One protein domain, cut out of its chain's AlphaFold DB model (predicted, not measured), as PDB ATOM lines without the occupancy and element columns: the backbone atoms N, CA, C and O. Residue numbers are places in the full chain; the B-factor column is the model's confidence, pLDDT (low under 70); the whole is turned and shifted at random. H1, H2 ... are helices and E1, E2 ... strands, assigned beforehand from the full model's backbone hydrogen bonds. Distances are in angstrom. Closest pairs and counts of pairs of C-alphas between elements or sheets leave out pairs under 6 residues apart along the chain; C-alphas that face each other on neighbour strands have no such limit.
ATOM      1  N   LYS A 103      96.289 149.523 216.398       96.56
ATOM      2  CA  LYS A 103      96.982 150.226 215.317       96.56
ATOM      3  C   LYS A 103      96.325 150.040 213.963       96.56
ATOM      4  O   LYS A 103      95.731 149.004 213.677       96.56
ATOM      5  N   LEU A 104      96.543 151.026 213.098       98.19
ATOM      6  CA  LEU A 104      96.420 150.874 211.654       98.19
ATOM      7  C   LEU A 104      97.782 150.460 211.085       98.19
ATOM      8  O   LEU A 104      98.759 151.209 211.171       98.19
ATOM      9  N   MET A 105      97.835 149.281 210.475       98.44
ATOM     10  CA  MET A 105      98.960 148.782 209.692       98.44
ATOM     11  C   MET A 105      98.680 148.964 208.197       98.44
ATOM     12  O   MET A 105      97.586 148.665 207.719       98.44
ATOM     13  N   GLY A 106      99.671 149.432 207.445       98.06
ATOM     14  CA  GLY A 106      99.527 149.737 206.023       98.06
ATOM     15  C   GLY A 106     100.867 149.730 205.285       98.06
ATOM     16  O   GLY A 106     101.922 149.635 205.922       98.06
ATOM     17  N   PRO A 107     100.856 149.811 203.945       97.06
ATOM     18  CA  PRO A 107     102.065 149.975 203.153       97.06
ATOM     19  C   PRO A 107     102.848 151.213 203.596       97.06
ATOM     20  O   PRO A 107     102.266 152.255 203.899       97.06
ATOM     21  N   LYS A 108     104.184 151.126 203.584       95.12
ATOM     22  CA  LYS A 108     105.058 152.226 204.025       95.12
ATOM     23  C   LYS A 108     104.766 153.554 203.321       95.12
ATOM     24  O   LYS A 108     104.874 154.596 203.955       95.12
ATOM     25  N   GLU A 109     104.351 153.514 202.056       95.69
ATOM     26  CA  GLU A 109     104.021 154.715 201.281       95.69
ATOM     27  C   GLU A 109     102.940 155.589 201.948       95.69
ATOM     28  O   GLU A 109     102.929 156.796 201.733       95.69
ATOM     29  N   TRP A 110     102.058 155.017 202.781       96.06
ATOM     30  CA  TRP A 110     101.007 155.769 203.477       96.06
ATOM     31  C   TRP A 110     101.554 156.662 204.596       96.06
ATOM     32  O   TRP A 110     100.890 157.631 204.957       96.06
ATOM     33  N   LEU A 111     102.745 156.369 205.136       90.75
ATOM     34  CA  LEU A 111     103.422 157.260 206.086       90.75
ATOM     35  C   LEU A 111     103.881 158.547 205.402       90.75
ATOM     36  O   LEU A 111     103.701 159.632 205.947       90.75
ATOM     37  N   ASP A 112     104.462 158.411 204.211       88.81
ATOM     38  CA  ASP A 112     105.047 159.531 203.471       88.81
ATOM     39  C   ASP A 112     103.976 160.294 202.672       88.81
ATOM     40  O   ASP A 112     104.055 161.509 202.488       88.81
ATOM     41  N   ASN A 113     102.949 159.582 202.199       93.88
ATOM     42  CA  ASN A 113     101.843 160.118 201.419       93.88
ATOM     43  C   ASN A 113     100.510 159.453 201.820       93.88
ATOM     44  O   ASN A 113     100.075 158.497 201.170       93.88
ATOM     45  N   PRO A 114      99.791 159.995 202.819       94.88
ATOM     46  CA  PRO A 114      98.491 159.471 203.244       94.88
ATOM     47  C   PRO A 114      97.458 159.339 202.114       94.88
ATOM     48  O   PRO A 114      96.616 158.444 202.145       94.88
ATOM     49  N   LYS A 115      97.534 160.177 201.067       96.12
ATOM     50  CA  LYS A 115      96.616 160.101 199.913       96.12
ATOM     51  C   LYS A 115      96.779 158.819 199.095       96.12
ATOM     52  O   LYS A 115      95.865 158.476 198.353       96.12
ATOM     53  N   ALA A 116      97.890 158.097 199.239       97.75
ATOM     54  CA  ALA A 116      98.070 156.786 198.620       97.75
ATOM     55  C   ALA A 116      97.114 155.712 199.182       97.75
ATOM     56  O   ALA A 116      96.945 154.662 198.567       97.75
ATOM     57  N   ALA A 117      96.438 155.984 200.307       98.12
ATOM     58  CA  ALA A 117      95.360 155.143 200.823       98.12
ATOM     59  C   ALA A 117      94.012 155.338 200.093       98.12
ATOM     60  O   ALA A 117      93.094 154.539 200.280       98.12
ATOM     61  N   LEU A 118      93.852 156.371 199.253       98.19
ATOM     62  CA  LEU A 118      92.628 156.548 198.464       98.19
ATOM     63  C   LEU A 118      92.507 155.439 197.410       98.19
ATOM     64  O   LEU A 118      93.473 155.103 196.723       98.19
ATOM     65  N   GLY A 119      91.320 154.840 197.307       97.56
ATOM     66  CA  GLY A 119      91.068 153.659 196.483       97.56
ATOM     67  C   GLY A 119      91.629 152.358 197.071       97.56
ATOM     68  O   GLY A 119      91.564 151.321 196.417       97.56
ATOM     69  N   LYS A 120      92.173 152.387 198.293       98.44
ATOM     70  CA  LYS A 120      92.640 151.201 199.022       98.44
ATOM     71  C   LYS A 120      91.592 150.713 200.009       98.44
ATOM     72  O   LYS A 120      90.668 151.455 200.358       98.44
ATOM     73  N   THR A 121      91.738 149.467 200.455       98.56
ATOM     74  CA  THR A 121      90.802 148.839 201.395       98.56
ATOM     75  C   THR A 121      91.496 148.422 202.690       98.56
ATOM     76  O   THR A 121      92.486 147.691 202.668       98.56
ATOM     77  N   ILE A 122      90.954 148.852 203.829       98.69
ATOM     78  CA  ILE A 122      91.426 148.489 205.170       98.69
ATOM     79  C   ILE A 122      90.505 147.413 205.753       98.69
ATOM     80  O   ILE A 122      89.295 147.618 205.845       98.69
ATOM     81  N   ALA A 123      91.054 146.269 206.164       98.19
ATOM     82  CA  ALA A 123      90.301 145.269 206.921       98.19
ATOM     83  C   ALA A 123      90.265 145.619 208.414       98.19
ATOM     84  O   ALA A 123      91.304 145.931 208.996       98.19
ATOM     85  N   CYS A 124      89.091 145.562 209.041       95.81
ATOM     86  CA  CYS A 124      88.926 145.805 210.478       95.81
ATOM     87  C   CYS A 124      87.588 145.261 211.002       95.81
ATOM     88  O   CYS A 124      86.684 144.934 210.220       95.81
ATOM     89  N   TYR A 125      87.443 145.182 212.328       90.94
ATOM     90  CA  TYR A 125      86.128 145.049 212.949       90.94
ATOM     91  C   TYR A 125      85.414 146.409 212.901       90.94
ATOM     92  O   TYR A 125      85.896 147.412 213.431       90.94
ATOM     93  N   LEU A 126      84.296 146.475 212.173       88.56
ATOM     94  CA  LEU A 126      83.618 147.744 211.909       88.56
ATOM     95  C   LEU A 126      82.926 148.286 213.156       88.56
ATOM     96  O   LEU A 126      82.337 147.535 213.928       88.56
ATOM     97  N   ARG A 127      82.891 149.621 213.252       82.88
ATOM     98  CA  ARG A 127      82.145 150.377 214.283       82.88
ATOM     99  C   ARG A 127      82.658 150.118 215.710       82.88
ATOM    100  O   ARG A 127      81.934 150.329 216.676       82.88
ATOM    101  N   ASP A 128      83.911 149.698 215.814       84.25
ATOM    102  CA  ASP A 128      84.635 149.470 217.061       84.25
ATOM    103  C   ASP A 128      85.948 150.279 217.085       84.25
ATOM    104  O   ASP A 128      86.245 151.017 216.135       84.25
ATOM    105  N   GLY A 129      86.737 150.147 218.156       87.00
ATOM    106  CA  GLY A 129      88.053 150.774 218.319       87.00
ATOM    107  C   GLY A 129      88.984 150.578 217.114       87.00
ATOM    108  O   GLY A 129      89.607 151.538 216.650       87.00
ATOM    109  N   ASP A 130      88.996 149.376 216.526       88.00
ATOM    110  CA  ASP A 130      89.762 149.067 215.308       88.00
ATOM    111  C   ASP A 130      89.413 150.011 214.151       88.00
ATOM    112  O   ASP A 130      90.274 150.575 213.475       88.00
ATOM    113  N   HIS A 131      88.120 150.217 213.909       92.69
ATOM    114  CA  HIS A 131      87.683 151.125 212.860       92.69
ATOM    115  C   HIS A 131      87.985 152.580 213.234       92.69
ATOM    116  O   HIS A 131      88.471 153.347 212.401       92.69
ATOM    117  N   ASN A 132      87.757 152.950 214.494       93.94
ATOM    118  CA  ASN A 132      87.963 154.301 215.006       93.94
ATOM    119  C   ASN A 132      89.398 154.807 214.817       93.94
ATOM    120  O   ASN A 132      89.579 155.961 214.426       93.94
ATOM    121  N   ILE A 133      90.422 153.976 215.044       95.06
ATOM    122  CA  ILE A 133      91.818 154.398 214.846       95.06
ATOM    123  C   ILE A 133      92.126 154.707 213.373       95.06
ATOM    124  O   ILE A 133      92.769 155.718 213.074       95.06
ATOM    125  N   ALA A 134      91.602 153.906 212.442       96.31
ATOM    126  CA  ALA A 134      91.748 154.155 211.010       96.31
ATOM    127  C   ALA A 134      90.954 155.391 210.560       96.31
ATOM    128  O   ALA A 134      91.467 156.218 209.804       96.31
ATOM    129  N   LEU A 135      89.725 155.555 211.058       95.06
ATOM    130  CA  LEU A 135      88.885 156.721 210.784       95.06
ATOM    131  C   LEU A 135      89.515 158.013 211.293       95.06
ATOM    132  O   LEU A 135      89.503 159.016 210.580       95.06
ATOM    133  N   LYS A 136      90.094 157.988 212.496       93.69
ATOM    134  CA  LYS A 136      90.804 159.138 213.047       93.69
ATOM    135  C   LYS A 136      91.996 159.516 212.173       93.69
ATOM    136  O   LYS A 136      92.139 160.687 211.840       93.69
ATOM    137  N   TRP A 137      92.793 158.543 211.735       95.25
ATOM    138  CA  TRP A 137      93.897 158.806 210.809       95.25
ATOM    139  C   TRP A 137      93.426 159.391 209.474       95.25
ATOM    140  O   TRP A 137      94.021 160.352 208.981       95.25
ATOM    141  N   CYS A 138      92.333 158.867 208.912       95.06
ATOM    142  CA  CYS A 138      91.731 159.416 207.698       95.06
ATOM    143  C   CYS A 138      91.282 160.866 207.907       95.06
ATOM    144  O   CYS A 138      91.603 161.732 207.093       95.06
ATOM    145  N   ALA A 139      90.586 161.149 209.011       91.56
ATOM    146  CA  ALA A 139      90.112 162.485 209.348       91.56
ATOM    147  C   ALA A 139      91.274 163.466 209.547       91.56
ATOM    148  O   ALA A 139      91.253 164.550 208.968       91.56
ATOM    149  N   ASP A 140      92.305 163.073 210.295       89.88
ATOM    150  CA  ASP A 140      93.504 163.872 210.565       89.88
ATOM    151  C   ASP A 140      94.339 164.155 209.301       89.88
ATOM    152  O   ASP A 140      95.171 165.057 209.310       89.88
ATOM    153  N   ASN A 141      94.120 163.416 208.209       91.50
ATOM    154  CA  ASN A 141      94.789 163.614 206.919       91.50
ATOM    155  C   ASN A 141      93.835 164.085 205.804       91.50
ATOM    156  O   ASN A 141      94.216 164.125 204.632       91.50
ATOM    157  N   GLY A 142      92.591 164.445 206.145       89.69
ATOM    158  CA  GLY A 142      91.598 164.940 205.186       89.69
ATOM    159  C   GLY A 142      91.212 163.925 204.105       89.69
ATOM    160  O   GLY A 142      90.855 164.318 202.993       89.69
ATOM    161  N   LEU A 143      91.310 162.629 204.400       93.56
ATOM    162  CA  LEU A 143      90.982 161.558 203.467       93.56
ATOM    163  C   LEU A 143      89.474 161.297 203.467       93.56
ATOM    164  O   LEU A 143      88.843 161.165 204.518       93.56
ATOM    165  N   LYS A 144      88.893 161.188 202.269       94.50
ATOM    166  CA  LYS A 144      87.509 160.739 202.102       94.50
ATOM    167  C   LYS A 144      87.407 159.281 202.549       94.50
ATOM    168  O   LYS A 144      88.268 158.472 202.221       94.50
ATOM    169  N   VAL A 145      86.333 158.950 203.255       95.25
ATOM    170  CA  VAL A 145      86.015 157.588 203.696       95.25
ATOM    171  C   VAL A 145      84.737 157.124 203.011       95.25
ATOM    172  O   VAL A 145      83.763 157.878 202.958       95.25
ATOM    173  N   ASN A 146      84.741 155.892 202.506       94.94
ATOM    174  CA  ASN A 146      83.533 155.196 202.092       94.94
ATOM    175  C   ASN A 146      82.959 154.421 203.295       94.94
ATOM    176  O   ASN A 146      83.581 153.448 203.723       94.94
ATOM    177  N   PRO A 147      81.804 154.831 203.853       88.88
ATOM    178  CA  PRO A 147      81.208 154.157 205.004       88.88
ATOM    179  C   PRO A 147      80.482 152.852 204.641       88.88
ATOM    180  O   PRO A 147      80.147 152.101 205.552       88.88
ATOM    181  N   ASP A 148      80.213 152.599 203.353       92.25
ATOM    182  CA  ASP A 148      79.506 151.410 202.872       92.25
ATOM    183  C   ASP A 148      80.506 150.322 202.462       92.25
ATOM    184  O   ASP A 148      81.097 150.353 201.376       92.25
ATOM    185  N   GLU A 149      80.661 149.324 203.329       91.75
ATOM    186  CA  GLU A 149      81.569 148.194 203.141       91.75
ATOM    187  C   GLU A 149      81.196 147.278 201.965       91.75
ATOM    188  O   GLU A 149      81.996 146.430 201.570       91.75
ATOM    189  N   THR A 150      80.003 147.422 201.386       93.75
ATOM    190  CA  THR A 150      79.532 146.597 200.261       93.75
ATOM    191  C   THR A 150      79.879 147.198 198.897       93.75
ATOM    192  O   THR A 150      79.759 146.538 197.856       93.75
ATOM    193  N   THR A 151      80.356 148.443 198.884       96.69
ATOM    194  CA  THR A 151      80.719 149.183 197.673       96.69
ATOM    195  C   THR A 151      82.212 149.498 197.627       96.69
ATOM    196  O   THR A 151      82.965 149.255 198.573       96.69
ATOM    197  N   TYR A 152      82.660 149.994 196.476       98.12
ATOM    198  CA  TYR A 152      84.024 150.461 196.266       98.12
ATOM    199  C   TYR A 152      84.015 151.877 195.687       98.12
ATOM    200  O   TYR A 152      83.493 152.091 194.592       98.12
ATOM    201  N   ASP A 153      84.618 152.830 196.391       97.75
ATOM    202  CA  ASP A 153      84.827 154.198 195.915       97.75
ATOM    203  C   ASP A 153      86.332 154.415 195.655       97.75
ATOM    204  O   ASP A 153      87.127 154.359 196.597       97.75
ATOM    205  N   PRO A 154      86.760 154.656 194.400       96.88
ATOM    206  CA  PRO A 154      88.172 154.861 194.075       96.88
ATOM    207  C   PRO A 154      88.749 156.172 194.632       96.88
ATOM    208  O   PRO A 154      89.964 156.341 194.642       96.88
ATOM    209  N   GLU A 155      87.906 157.110 195.067       96.75
ATOM    210  CA  GLU A 155      88.317 158.404 195.621       96.75
ATOM    211  C   GLU A 155      88.279 158.419 197.152       96.75
ATOM    212  O   GLU A 155      88.445 159.478 197.757       96.75
ATOM    213  N   ALA A 156      88.026 157.273 197.787       97.62
ATOM    214  CA  ALA A 156      87.926 157.148 199.232       97.62
ATOM    215  C   ALA A 156      88.789 156.003 199.764       97.62
ATOM    216  O   ALA A 156      89.113 155.057 199.050       97.62
ATOM    217  N   VAL A 157      89.126 156.070 201.047       98.12
ATOM    218  CA  VAL A 157      89.550 154.899 201.812       98.12
ATOM    219  C   VAL A 157      88.323 154.010 202.009       98.12
ATOM    220  O   VAL A 157      87.275 154.478 202.463       98.12
ATOM    221  N   ASN A 158      88.442 152.741 201.633       98.06
ATOM    222  CA  ASN A 158      87.379 151.746 201.740       98.06
ATOM    223  C   ASN A 158      87.639 150.819 202.930       98.06
ATOM    224  O   ASN A 158      88.783 150.639 203.349       98.06
ATOM    225  N   PHE A 159      86.586 150.174 203.428       97.38
ATOM    226  CA  PHE A 159      86.689 149.238 204.546       97.38
ATOM    227  C   PHE A 159      86.185 147.841 204.190       97.38
ATOM    228  O   PHE A 159      85.251 147.667 203.403       97.38
ATOM    229  N   MET A 160      86.823 146.824 204.761       96.81
ATOM    230  CA  MET A 160      86.454 145.419 204.638       96.81
ATOM    231  C   MET A 160      86.071 144.872 206.006       96.81
ATOM    232  O   MET A 160      86.921 144.708 206.878       96.81
ATOM    233  N   ALA A 161      84.781 144.576 206.163       94.94
ATOM    234  CA  ALA A 161      84.235 144.068 207.410       94.94
ATOM    235  C   ALA A 161      84.828 142.703 207.765       94.94
ATOM    236  O   ALA A 161      84.770 141.760 206.969       94.94
ATOM    237  N   ALA A 162      85.363 142.592 208.975       93.56
ATOM    238  CA  ALA A 162      85.702 141.333 209.621       93.56
ATOM    239  C   ALA A 162      84.698 141.011 210.737       93.56
ATOM    240  O   ALA A 162      84.022 141.905 211.239       93.56
ATOM    241  N   SER A 163      84.595 139.738 211.126       90.38
ATOM    242  CA  SER A 163      83.789 139.327 212.289       90.38
ATOM    243  C   SER A 163      84.466 139.645 213.619       90.38
ATOM    244  O   SER A 163      83.786 139.756 214.630       90.38
ATOM    245  N   ASP A 164      85.792 139.768 213.603       89.75
ATOM    246  CA  ASP A 164      86.644 140.155 214.718       89.75
ATOM    247  C   ASP A 164      88.014 140.621 214.184       89.75
ATOM    248  O   ASP A 164      88.320 140.527 212.987       89.75
ATOM    249  N   PHE A 165      88.851 141.116 215.087       90.19
ATOM    250  CA  PHE A 165      90.180 141.650 214.807       90.19
ATOM    251  C   PHE A 165      91.195 140.609 214.278       90.19
ATOM    252  O   PHE A 165      92.125 140.980 213.555       90.19
ATOM    253  N   LEU A 166      91.034 139.312 214.584       92.75
ATOM    254  CA  LEU A 166      91.878 138.236 214.043       92.75
ATOM    255  C   LEU A 166      91.488 137.920 212.604       92.75
ATOM    256  O   LEU A 166      92.359 137.736 211.755       92.75
ATOM    257  N   VAL A 167      90.191 137.910 212.305       95.31
ATOM    258  CA  VAL A 167      89.686 137.760 210.937       95.31
ATOM    259  C   VAL A 167      90.090 138.955 210.071       95.31
ATOM    260  O   VAL A 167      90.369 138.776 208.885       95.31
ATOM    261  N   ALA A 168      90.197 140.160 210.642       96.56
ATOM    262  CA  ALA A 168      90.756 141.316 209.938       96.56
ATOM    263  C   ALA A 168      92.219 141.077 209.520       96.56
ATOM    264  O   ALA A 168      92.570 141.289 208.356       96.56
ATOM    265  N   ALA A 169      93.050 140.564 210.434       97.69
ATOM    266  CA  ALA A 169      94.426 140.172 210.130       97.69
ATOM    267  C   ALA A 169      94.492 139.061 209.067       97.69
ATOM    268  O   ALA A 169      95.256 139.164 208.105       97.69
ATOM    269  N   GLU A 170      93.649 138.034 209.188       98.19
ATOM    270  CA  GLU A 170      93.601 136.907 208.251       98.19
ATOM    271  C   GLU A 170      93.216 137.342 206.833       98.19
ATOM    272  O   GLU A 170      93.811 136.884 205.857       98.19
ATOM    273  N   LYS A 171      92.275 138.282 206.688       97.94
ATOM    274  CA  LYS A 171      91.897 138.846 205.381       97.94
ATOM    275  C   LYS A 171      93.094 139.434 204.640       97.94
ATOM    276  O   LYS A 171      93.226 139.215 203.434       97.94
ATOM    277  N   TYR A 172      93.989 140.123 205.346       98.50
ATOM    278  CA  TYR A 172      95.241 140.597 204.762       98.50
ATOM    279  C   TYR A 172      96.216 139.461 204.480       98.50
ATOM    280  O   TYR A 172      96.771 139.417 203.383       98.50
ATOM    281  N   ILE A 173      96.419 138.542 205.426       98.56
ATOM    282  CA  ILE A 173      97.358 137.419 205.277       98.56
ATOM    283  C   ILE A 173      97.005 136.582 204.041       98.56
ATOM    284  O   ILE A 173      97.861 136.354 203.186       98.56
ATOM    285  N   VAL A 174      95.737 136.202 203.899       98.19
ATOM    286  CA  VAL A 174      95.245 135.402 202.770       98.19
ATOM    287  C   VAL A 174      95.152 136.233 201.492       98.19
ATOM    288  O   VAL A 174      95.446 135.729 200.411       98.19
ATOM    289  N   GLY A 175      94.742 137.503 201.588       97.06
ATOM    290  CA  GLY A 175      94.587 138.389 200.430       97.06
ATOM    291  C   GLY A 175      93.487 137.944 199.462       97.06
ATOM    292  O   GLY A 175      93.604 138.159 198.257       97.06
ATOM    293  N   LYS A 176      92.433 137.286 199.965       97.00
ATOM    294  CA  LYS A 176      91.316 136.822 199.134       97.00
ATOM    295  C   LYS A 176      90.496 138.020 198.618       97.00
ATOM    296  O   LYS A 176      90.060 138.818 199.447       97.00
ATOM    297  N   PRO A 177      90.227 138.125 197.304       97.25
ATOM    298  CA  PRO A 177      89.421 139.218 196.774       97.25
ATOM    299  C   PRO A 177      87.934 139.142 197.152       97.25
ATOM    300  O   PRO A 177      87.347 138.057 197.215       97.25
ATOM    301  N   GLU A 178      87.314 140.309 197.332       96.50
ATOM    302  CA  GLU A 178      85.869 140.521 197.447       96.50
ATOM    303  C   GLU A 178      85.378 141.358 196.262       96.50
ATOM    304  O   GLU A 178      85.879 142.455 196.023       96.50
ATOM    305  N   SER A 179      84.377 140.869 195.527       97.44
ATOM    306  CA  SER A 179      83.830 141.607 194.387       97.44
ATOM    307  C   SER A 179      82.801 142.637 194.844       97.44
ATOM    308  O   SER A 179      81.777 142.282 195.436       97.44
ATOM    309  N   ARG A 180      83.043 143.916 194.550       97.12
ATOM    310  CA  ARG A 180      82.198 145.044 194.967       97.12
ATOM    311  C   ARG A 180      81.727 145.871 193.790       97.12
ATOM    312  O   ARG A 180      82.353 145.914 192.734       97.12
ATOM    313  N   THR A 181      80.596 146.543 193.967       97.81
ATOM    314  CA  THR A 181      80.105 147.494 192.966       97.81
ATOM    315  C   THR A 181      80.837 148.819 193.128       97.81
ATOM    316  O   THR A 181      80.815 149.409 194.209       97.81
ATOM    317  N   LYS A 182      81.454 149.307 192.051       98.00
ATOM    318  CA  LYS A 182      82.091 150.622 192.026       98.00
ATOM    319  C   LYS A 182      81.042 151.727 192.101       98.00
ATOM    320  O   LYS A 182      80.097 151.739 191.303       98.00
ATOM    321  N   VAL A 183      81.265 152.686 192.988       97.19
ATOM    322  CA  VAL A 183      80.484 153.915 193.121       97.19
ATOM    323  C   VAL A 183      81.343 155.137 192.793       97.19
ATOM    324  O   VAL A 183      82.555 155.128 192.991       97.19
ATOM    325  N   VAL A 184      80.718 156.186 192.260       92.75
ATOM    326  CA  VAL A 184      81.331 157.507 192.051       92.75
ATOM    327  C   VAL A 184      80.336 158.552 192.531       92.75
ATOM    328  O   VAL A 184      79.163 158.511 192.157       92.75
ATOM    329  N   SER A 185      80.776 159.459 193.405       86.75
ATOM    330  CA  SER A 185      79.903 160.465 194.031       86.75
ATOM    331  C   SER A 185      78.634 159.860 194.655       86.75
ATOM    332  O   SER A 185      77.546 160.410 194.514       86.75
ATOM    333  N   GLY A 186      78.760 158.685 195.283       84.94
ATOM    334  CA  GLY A 186      77.650 157.960 195.912       84.94
ATOM    335  C   GLY A 186      76.716 157.208 194.954       84.94
ATOM    336  O   GLY A 186      75.751 156.602 195.409       84.94
ATOM    337  N   HIS A 187      76.985 157.210 193.646       91.88
ATOM    338  CA  HIS A 187      76.146 156.548 192.648       91.88
ATOM    339  C   HIS A 187      76.826 155.297 192.098       91.88
ATOM    340  O   HIS A 187      77.995 155.328 191.717       91.88
ATOM    341  N   SER A 188      76.075 154.196 192.024       94.94
ATOM    342  CA  SER A 188      76.539 152.952 191.406       94.94
ATOM    343  C   SER A 188      76.874 153.160 189.932       94.94
ATOM    344  O   SER A 188      76.092 153.730 189.176       94.94
ATOM    345  N   THR A 189      78.020 152.631 189.517       95.88
ATOM    346  CA  THR A 189      78.437 152.589 188.108       95.88
ATOM    347  C   THR A 189      78.061 151.273 187.420       95.88
ATOM    348  O   THR A 189      78.281 151.123 186.223       95.88
ATOM    349  N   GLY A 190      77.555 150.284 188.170       94.25
ATOM    350  CA  GLY A 190      77.317 148.913 187.695       94.25
ATOM    351  C   GLY A 190      78.587 148.077 187.466       94.25
ATOM    352  O   GLY A 190      78.501 146.856 187.351       94.25
ATOM    353  N   VAL A 191      79.767 148.704 187.454       97.12
ATOM    354  CA  VAL A 191      81.062 148.038 187.277       97.12
ATOM    355  C   VAL A 191      81.427 147.272 188.546       97.12
ATOM    356  O   VAL A 191      81.337 147.811 189.651       97.12
ATOM    357  N   LYS A 192      81.859 146.019 188.387       97.62
ATOM    358  CA  LYS A 192      82.408 145.205 189.475       97.62
ATOM    359  C   LYS A 192      83.918 145.391 189.569       97.62
ATOM    360  O   LYS A 192      84.599 145.431 188.548       97.62
ATOM    361  N   VAL A 193      84.413 145.525 190.791       97.00
ATOM    362  CA  VAL A 193      85.833 145.657 191.116       97.00
ATOM    363  C   VAL A 193      86.141 144.665 192.222       97.00
ATOM    364  O   VAL A 193      85.451 144.645 193.241       97.00
ATOM    365  N   ASP A 194      87.170 143.856 192.016       97.56
ATOM    366  CA  ASP A 194      87.675 142.963 193.047       97.56
ATOM    367  C   ASP A 194      88.640 143.740 193.942       97.56
ATOM    368  O   ASP A 194      89.607 144.334 193.461       97.56
ATOM    369  N   VAL A 195      88.362 143.754 195.243       97.62
ATOM    370  CA  VAL A 195      89.188 144.430 196.249       97.62
ATOM    371  C   VAL A 195      89.809 143.418 197.200       97.62
ATOM    372  O   VAL A 195      89.200 142.403 197.528       97.62
ATOM    373  N   VAL A 196      91.017 143.705 197.670       98.00
ATOM    374  CA  VAL A 196      91.721 142.939 198.709       98.00
ATOM    375  C   VAL A 196      92.031 143.865 199.878       98.00
ATOM    376  O   VAL A 196      91.988 145.080 199.722       98.00
ATOM    377  N   ALA A 197      92.348 143.318 201.049       98.25
ATOM    378  CA  ALA A 197      92.856 144.132 202.147       98.25
ATOM    379  C   ALA A 197      94.279 144.624 201.818       98.25
ATOM    380  O   ALA A 197      95.207 143.819 201.731       98.25
ATOM    381  N   ASP A 198      94.443 145.934 201.625       98.56
ATOM    382  CA  ASP A 198      95.735 146.606 201.431       98.56
ATOM    383  C   ASP A 198      96.391 146.965 202.774       98.56
ATOM    384  O   ASP A 198      97.614 146.977 202.894       98.56
ATOM    385  N   GLY A 199      95.565 147.242 203.785       98.44
ATOM    386  CA  GLY A 199      95.965 147.509 205.164       98.44
ATOM    387  C   GLY A 199      94.995 146.869 206.156       98.44
ATOM    388  O   GLY A 199      93.953 146.329 205.771       98.44
ATOM    389  N   VAL A 200      95.335 146.922 207.439       98.50
ATOM    390  CA  VAL A 200      94.546 146.317 208.520       98.50
ATOM    391  C   VAL A 200      94.547 147.230 209.732       98.50
ATOM    392  O   VAL A 200      95.613 147.678 210.143       98.50
ATOM    393  N   ALA A 201      93.387 147.455 210.340       97.88
ATOM    394  CA  ALA A 201      93.329 147.925 211.718       97.88
ATOM    395  C   ALA A 201      93.021 146.740 212.640       97.88
ATOM    396  O   ALA A 201      92.044 146.020 212.429       97.88
ATOM    397  N   THR A 202      93.929 146.480 213.575       96.06
ATOM    398  CA  THR A 202      93.906 145.316 214.469       96.06
ATOM    399  C   THR A 202      94.804 145.588 215.678       96.06
ATOM    400  O   THR A 202      95.438 146.643 215.789       96.06
ATOM    401  N   TRP A 203      94.904 144.605 216.559       94.19
ATOM    402  CA  TRP A 203      95.718 144.624 217.767       94.19
ATOM    403  C   TRP A 203      96.220 143.219 218.100       94.19
ATOM    404  O   TRP A 203      95.919 142.255 217.396       94.19
ATOM    405  N   THR A 204      97.035 143.072 219.145       94.69
ATOM    406  CA  THR A 204      97.677 141.790 219.469       94.69
ATOM    407  C   THR A 204      96.675 140.695 219.867       94.69
ATOM    408  O   THR A 204      95.977 140.853 220.857       94.69
ATOM    409  N   PRO A 205      96.674 139.509 219.216       94.69
ATOM    410  CA  PRO A 205      97.775 138.976 218.406       94.69
ATOM    411  C   PRO A 205      97.607 139.102 216.882       94.69
ATOM    412  O   PRO A 205      98.399 138.516 216.148       94.69
ATOM    413  N   GLY A 206      96.621 139.846 216.383       95.94
ATOM    414  CA  GLY A 206      96.443 140.116 214.953       95.94
ATOM    415  C   GLY A 206      97.666 140.774 214.307       95.94
ATOM    416  O   GLY A 206      98.145 140.289 213.281       95.94
ATOM    417  N   ASP A 207      98.249 141.795 214.943       97.12
ATOM    418  CA  ASP A 207      99.487 142.444 214.473       97.12
ATOM    419  C   ASP A 207     100.681 141.467 214.427       97.12
ATOM    420  O   ASP A 207     101.429 141.415 213.447       97.12
ATOM    421  N   VAL A 208     100.811 140.616 215.448       97.50
ATOM    422  CA  VAL A 208     101.817 139.547 215.523       97.50
ATOM    423  C   VAL A 208     101.622 138.520 214.407       97.50
ATOM    424  O   VAL A 208     102.598 138.075 213.795       97.50
ATOM    425  N   ASN A 209     100.376 138.134 214.128       97.69
ATOM    426  CA  ASN A 209     100.048 137.188 213.068       97.69
ATOM    427  C   ASN A 209     100.423 137.752 211.698       97.69
ATOM    428  O   ASN A 209     101.081 137.056 210.927       97.69
ATOM    429  N   ILE A 210     100.088 139.017 211.424       98.44
ATOM    430  CA  ILE A 210     100.485 139.705 210.189       98.44
ATOM    431  C   ILE A 210     102.003 139.672 210.046       98.44
ATOM    432  O   ILE A 210     102.503 139.184 209.030       98.44
ATOM    433  N   ALA A 211     102.732 140.116 211.075       98.19
ATOM    434  CA  ALA A 211     104.187 140.196 211.038       98.19
ATOM    435  C   ALA A 211     104.836 138.830 210.761       98.19
ATOM    436  O   ALA A 211     105.739 138.733 209.934       98.19
ATOM    437  N   LYS A 212     104.360 137.751 211.391       97.81
ATOM    438  CA  LYS A 212     104.951 136.408 211.237       97.81
ATOM    439  C   LYS A 212     104.535 135.690 209.951       97.81
ATOM    440  O   LYS A 212     105.315 134.920 209.383       97.81
ATOM    441  N   GLN A 213     103.298 135.884 209.502       98.25
ATOM    442  CA  GLN A 213     102.713 135.068 208.434       98.25
ATOM    443  C   GLN A 213     102.823 135.704 207.049       98.25
ATOM    444  O   GLN A 213     103.006 134.966 206.082       98.25
ATOM    445  N   LYS A 214     102.795 137.040 206.944       98.06
ATOM    446  CA  LYS A 214     102.892 137.750 205.656       98.06
ATOM    447  C   LYS A 214     103.926 138.877 205.654       98.06
ATOM    448  O   LYS A 214     104.749 138.914 204.744       98.06
ATOM    449  N   GLY A 215     103.933 139.728 206.679       97.94
ATOM    450  CA  GLY A 215     104.743 140.947 206.725       97.94
ATOM    451  C   GLY A 215     104.331 141.977 205.666       97.94
ATOM    452  O   GLY A 215     103.251 141.875 205.089       97.94
ATOM    453  N   GLY A 216     105.192 142.961 205.411       96.94
ATOM    454  CA  GLY A 216     105.026 143.973 204.364       96.94
ATOM    455  C   GLY A 216     104.161 145.176 204.750       96.94
ATOM    456  O   GLY A 216     103.900 146.028 203.898       96.94
ATOM    457  N   LEU A 217     103.726 145.265 206.011       97.75
ATOM    458  CA  LEU A 217     103.027 146.426 206.562       97.75
ATOM    459  C   LEU A 217     103.851 147.071 207.673       97.75
ATOM    460  O   LEU A 217     104.484 146.387 208.473       97.75
ATOM    461  N   VAL A 218     103.755 148.394 207.773       96.44
ATOM    462  CA  VAL A 218     104.275 149.177 208.899       96.44
ATOM    463  C   VAL A 218     103.134 149.772 209.706       96.44
ATOM    464  O   VAL A 218     102.009 149.893 209.221       96.44
ATOM    465  N   ASN A 219     103.438 150.209 210.925       95.50
ATOM    466  CA  ASN A 219     102.490 150.952 211.746       95.50
ATOM    467  C   ASN A 219     102.331 152.366 211.176       95.50
ATOM    468  O   ASN A 219     103.262 153.175 211.251       95.50
ATOM    469  N   ILE A 220     101.154 152.646 210.619       96.31
ATOM    470  CA  ILE A 220     100.781 153.965 210.100       96.31
ATOM    471  C   ILE A 220     100.486 154.903 211.262       96.31
ATOM    472  O   ILE A 220     101.061 155.985 211.356       96.31
ATOM    473  N   VAL A 221      99.637 154.440 212.176       95.75
ATOM    474  CA  VAL A 221      99.358 155.085 213.455       95.75
ATOM    475  C   VAL A 221      98.968 154.030 214.486       95.75
ATOM    476  O   VAL A 221      98.462 152.963 214.130       95.75
ATOM    477  N   SER A 222      99.192 154.319 215.760       95.88
ATOM    478  CA  SER A 222      98.832 153.448 216.878       95.88
ATOM    479  C   SER A 222      98.259 154.237 218.053       95.88
ATOM    480  O   SER A 222      98.373 155.463 218.126       95.88
ATOM    481  N   THR A 223      97.725 153.537 219.049       96.00
ATOM    482  CA  THR A 223      97.344 154.132 220.341       96.00
ATOM    483  C   THR A 223      98.530 154.658 221.152       96.00
ATOM    484  O   THR A 223      98.338 155.184 222.240       96.00
TER     485      THR A 223
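Overview. This is residues 103 to 223 of the 512 residues of the protein "OmpA family protein" of Hymenobacter sp. BRD67 (UniProt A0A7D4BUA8). A twisted five-stranded sheet makes the middle of three layers, with helix H3 over one face and helices H4 and H5 side by side over the other. A separate hairpin, E4 and E5, makes one end of the longest axis, and the small helices H1 and H2 meet at a corner. The printed part has 121 residues, along the chain E1 H1 H2 E2 H3 E3 H4 E4 E5 E6 H5 E7; the mixed sheet runs E3 E2 E6 E1 E7. The class is mixed, helices and strands; the whole is compact, with a radius of gyration of the C-alphas of 13.2 A and spans of 38 by 28 by 25 A.

Along the chain. E1, residues 103 to 106, begins at C-alpha 103 (96.982, 150.226, 215.317). H1, residues 109 to 112, and H2, residues 114 to 117, precede E2, residues 121 to 125, 13.0 A long. H3, residues 129 to 140, is 16.2 A long, and E3, residues 158 to 162, 13.2 A. H4, residues 165 to 174, is 14.5 A long. E4, residues 178 to 184, measures 18.4 A, and E5, residues 187 to 195, 18.2 A. E6, residues 199 to 202, and H5, residues 206 to 213, lead to E7, residues 218 to 222, ending at C-alpha 222 (98.832, 153.448, 216.878).

Arrangement. In the five-stranded sheet, only just strongly twisted with C-alphas up to 4.3 A off its plane, E3 is parallel to E2 (N 160 to O 122, 2.8 A) and E2 to E6 (N 123 to O 199, 2.9 A). E1 is antiparallel to E6 (N 105 to O 200, 2.8 A) and to E7 (N 220 to O 104, 2.8 A). H3 is on the sheet at a height of 8.2 A, slantwise to the strands; the C-alphas of Asp 130 and Ala 201 in E6 are the closest, 5.2 A. On the opposite face H4 has a height of 7.4 A and runs along the strands; its closest C-alpha to E2 is Ala 168, 4.9 A from Cys 124. H5 is on the same face as H4 at a height of 10.0 A; the two touch, Leu 166 and Gly 206 having the closest C-alphas, 5.0 A, at a shallow tilt of 24 degrees, the same way. E2, H3, E3 form a strand-helix-strand unit, two parallel neighbour strands joined through a helix, with a right-handed crossover; E6, H5, E7 form a split one, with E1 between its strands, also right-handed. H1 only grazes the sheet, and H2, near H3, is only just not on it, with 4 pairs of C-alphas within 10 A. H1 and H2 only just touch, with 3 pairs of C-alphas within 8 A, and only at the corner; the closest are Trp 110 and Ala 116, 5.8 A. In the antiparallel hairpin E4 and E5, N 180 and O 193 are 2.8 A apart; E5 bends by 86 degrees at residue 190. Every O i to N i+4 pair is within hydrogen-bond range in H5, 7 of 8 in H3 and 5 of 6 in H4, while H1 and H2 are too short for such a pair.

Size, cuts and confidence. The C-alphas farthest apart are those of His 187 and Lys 212, 39.8 A. The printed part has no cut. The link from H3 to E3, 17 residues, is long, and its residues 151 to 152 pair in parallel with residues 181 to 182 of E4; the other links are tight. Mean pLDDT of the printed part is 95.3, and no printed residue is under 70.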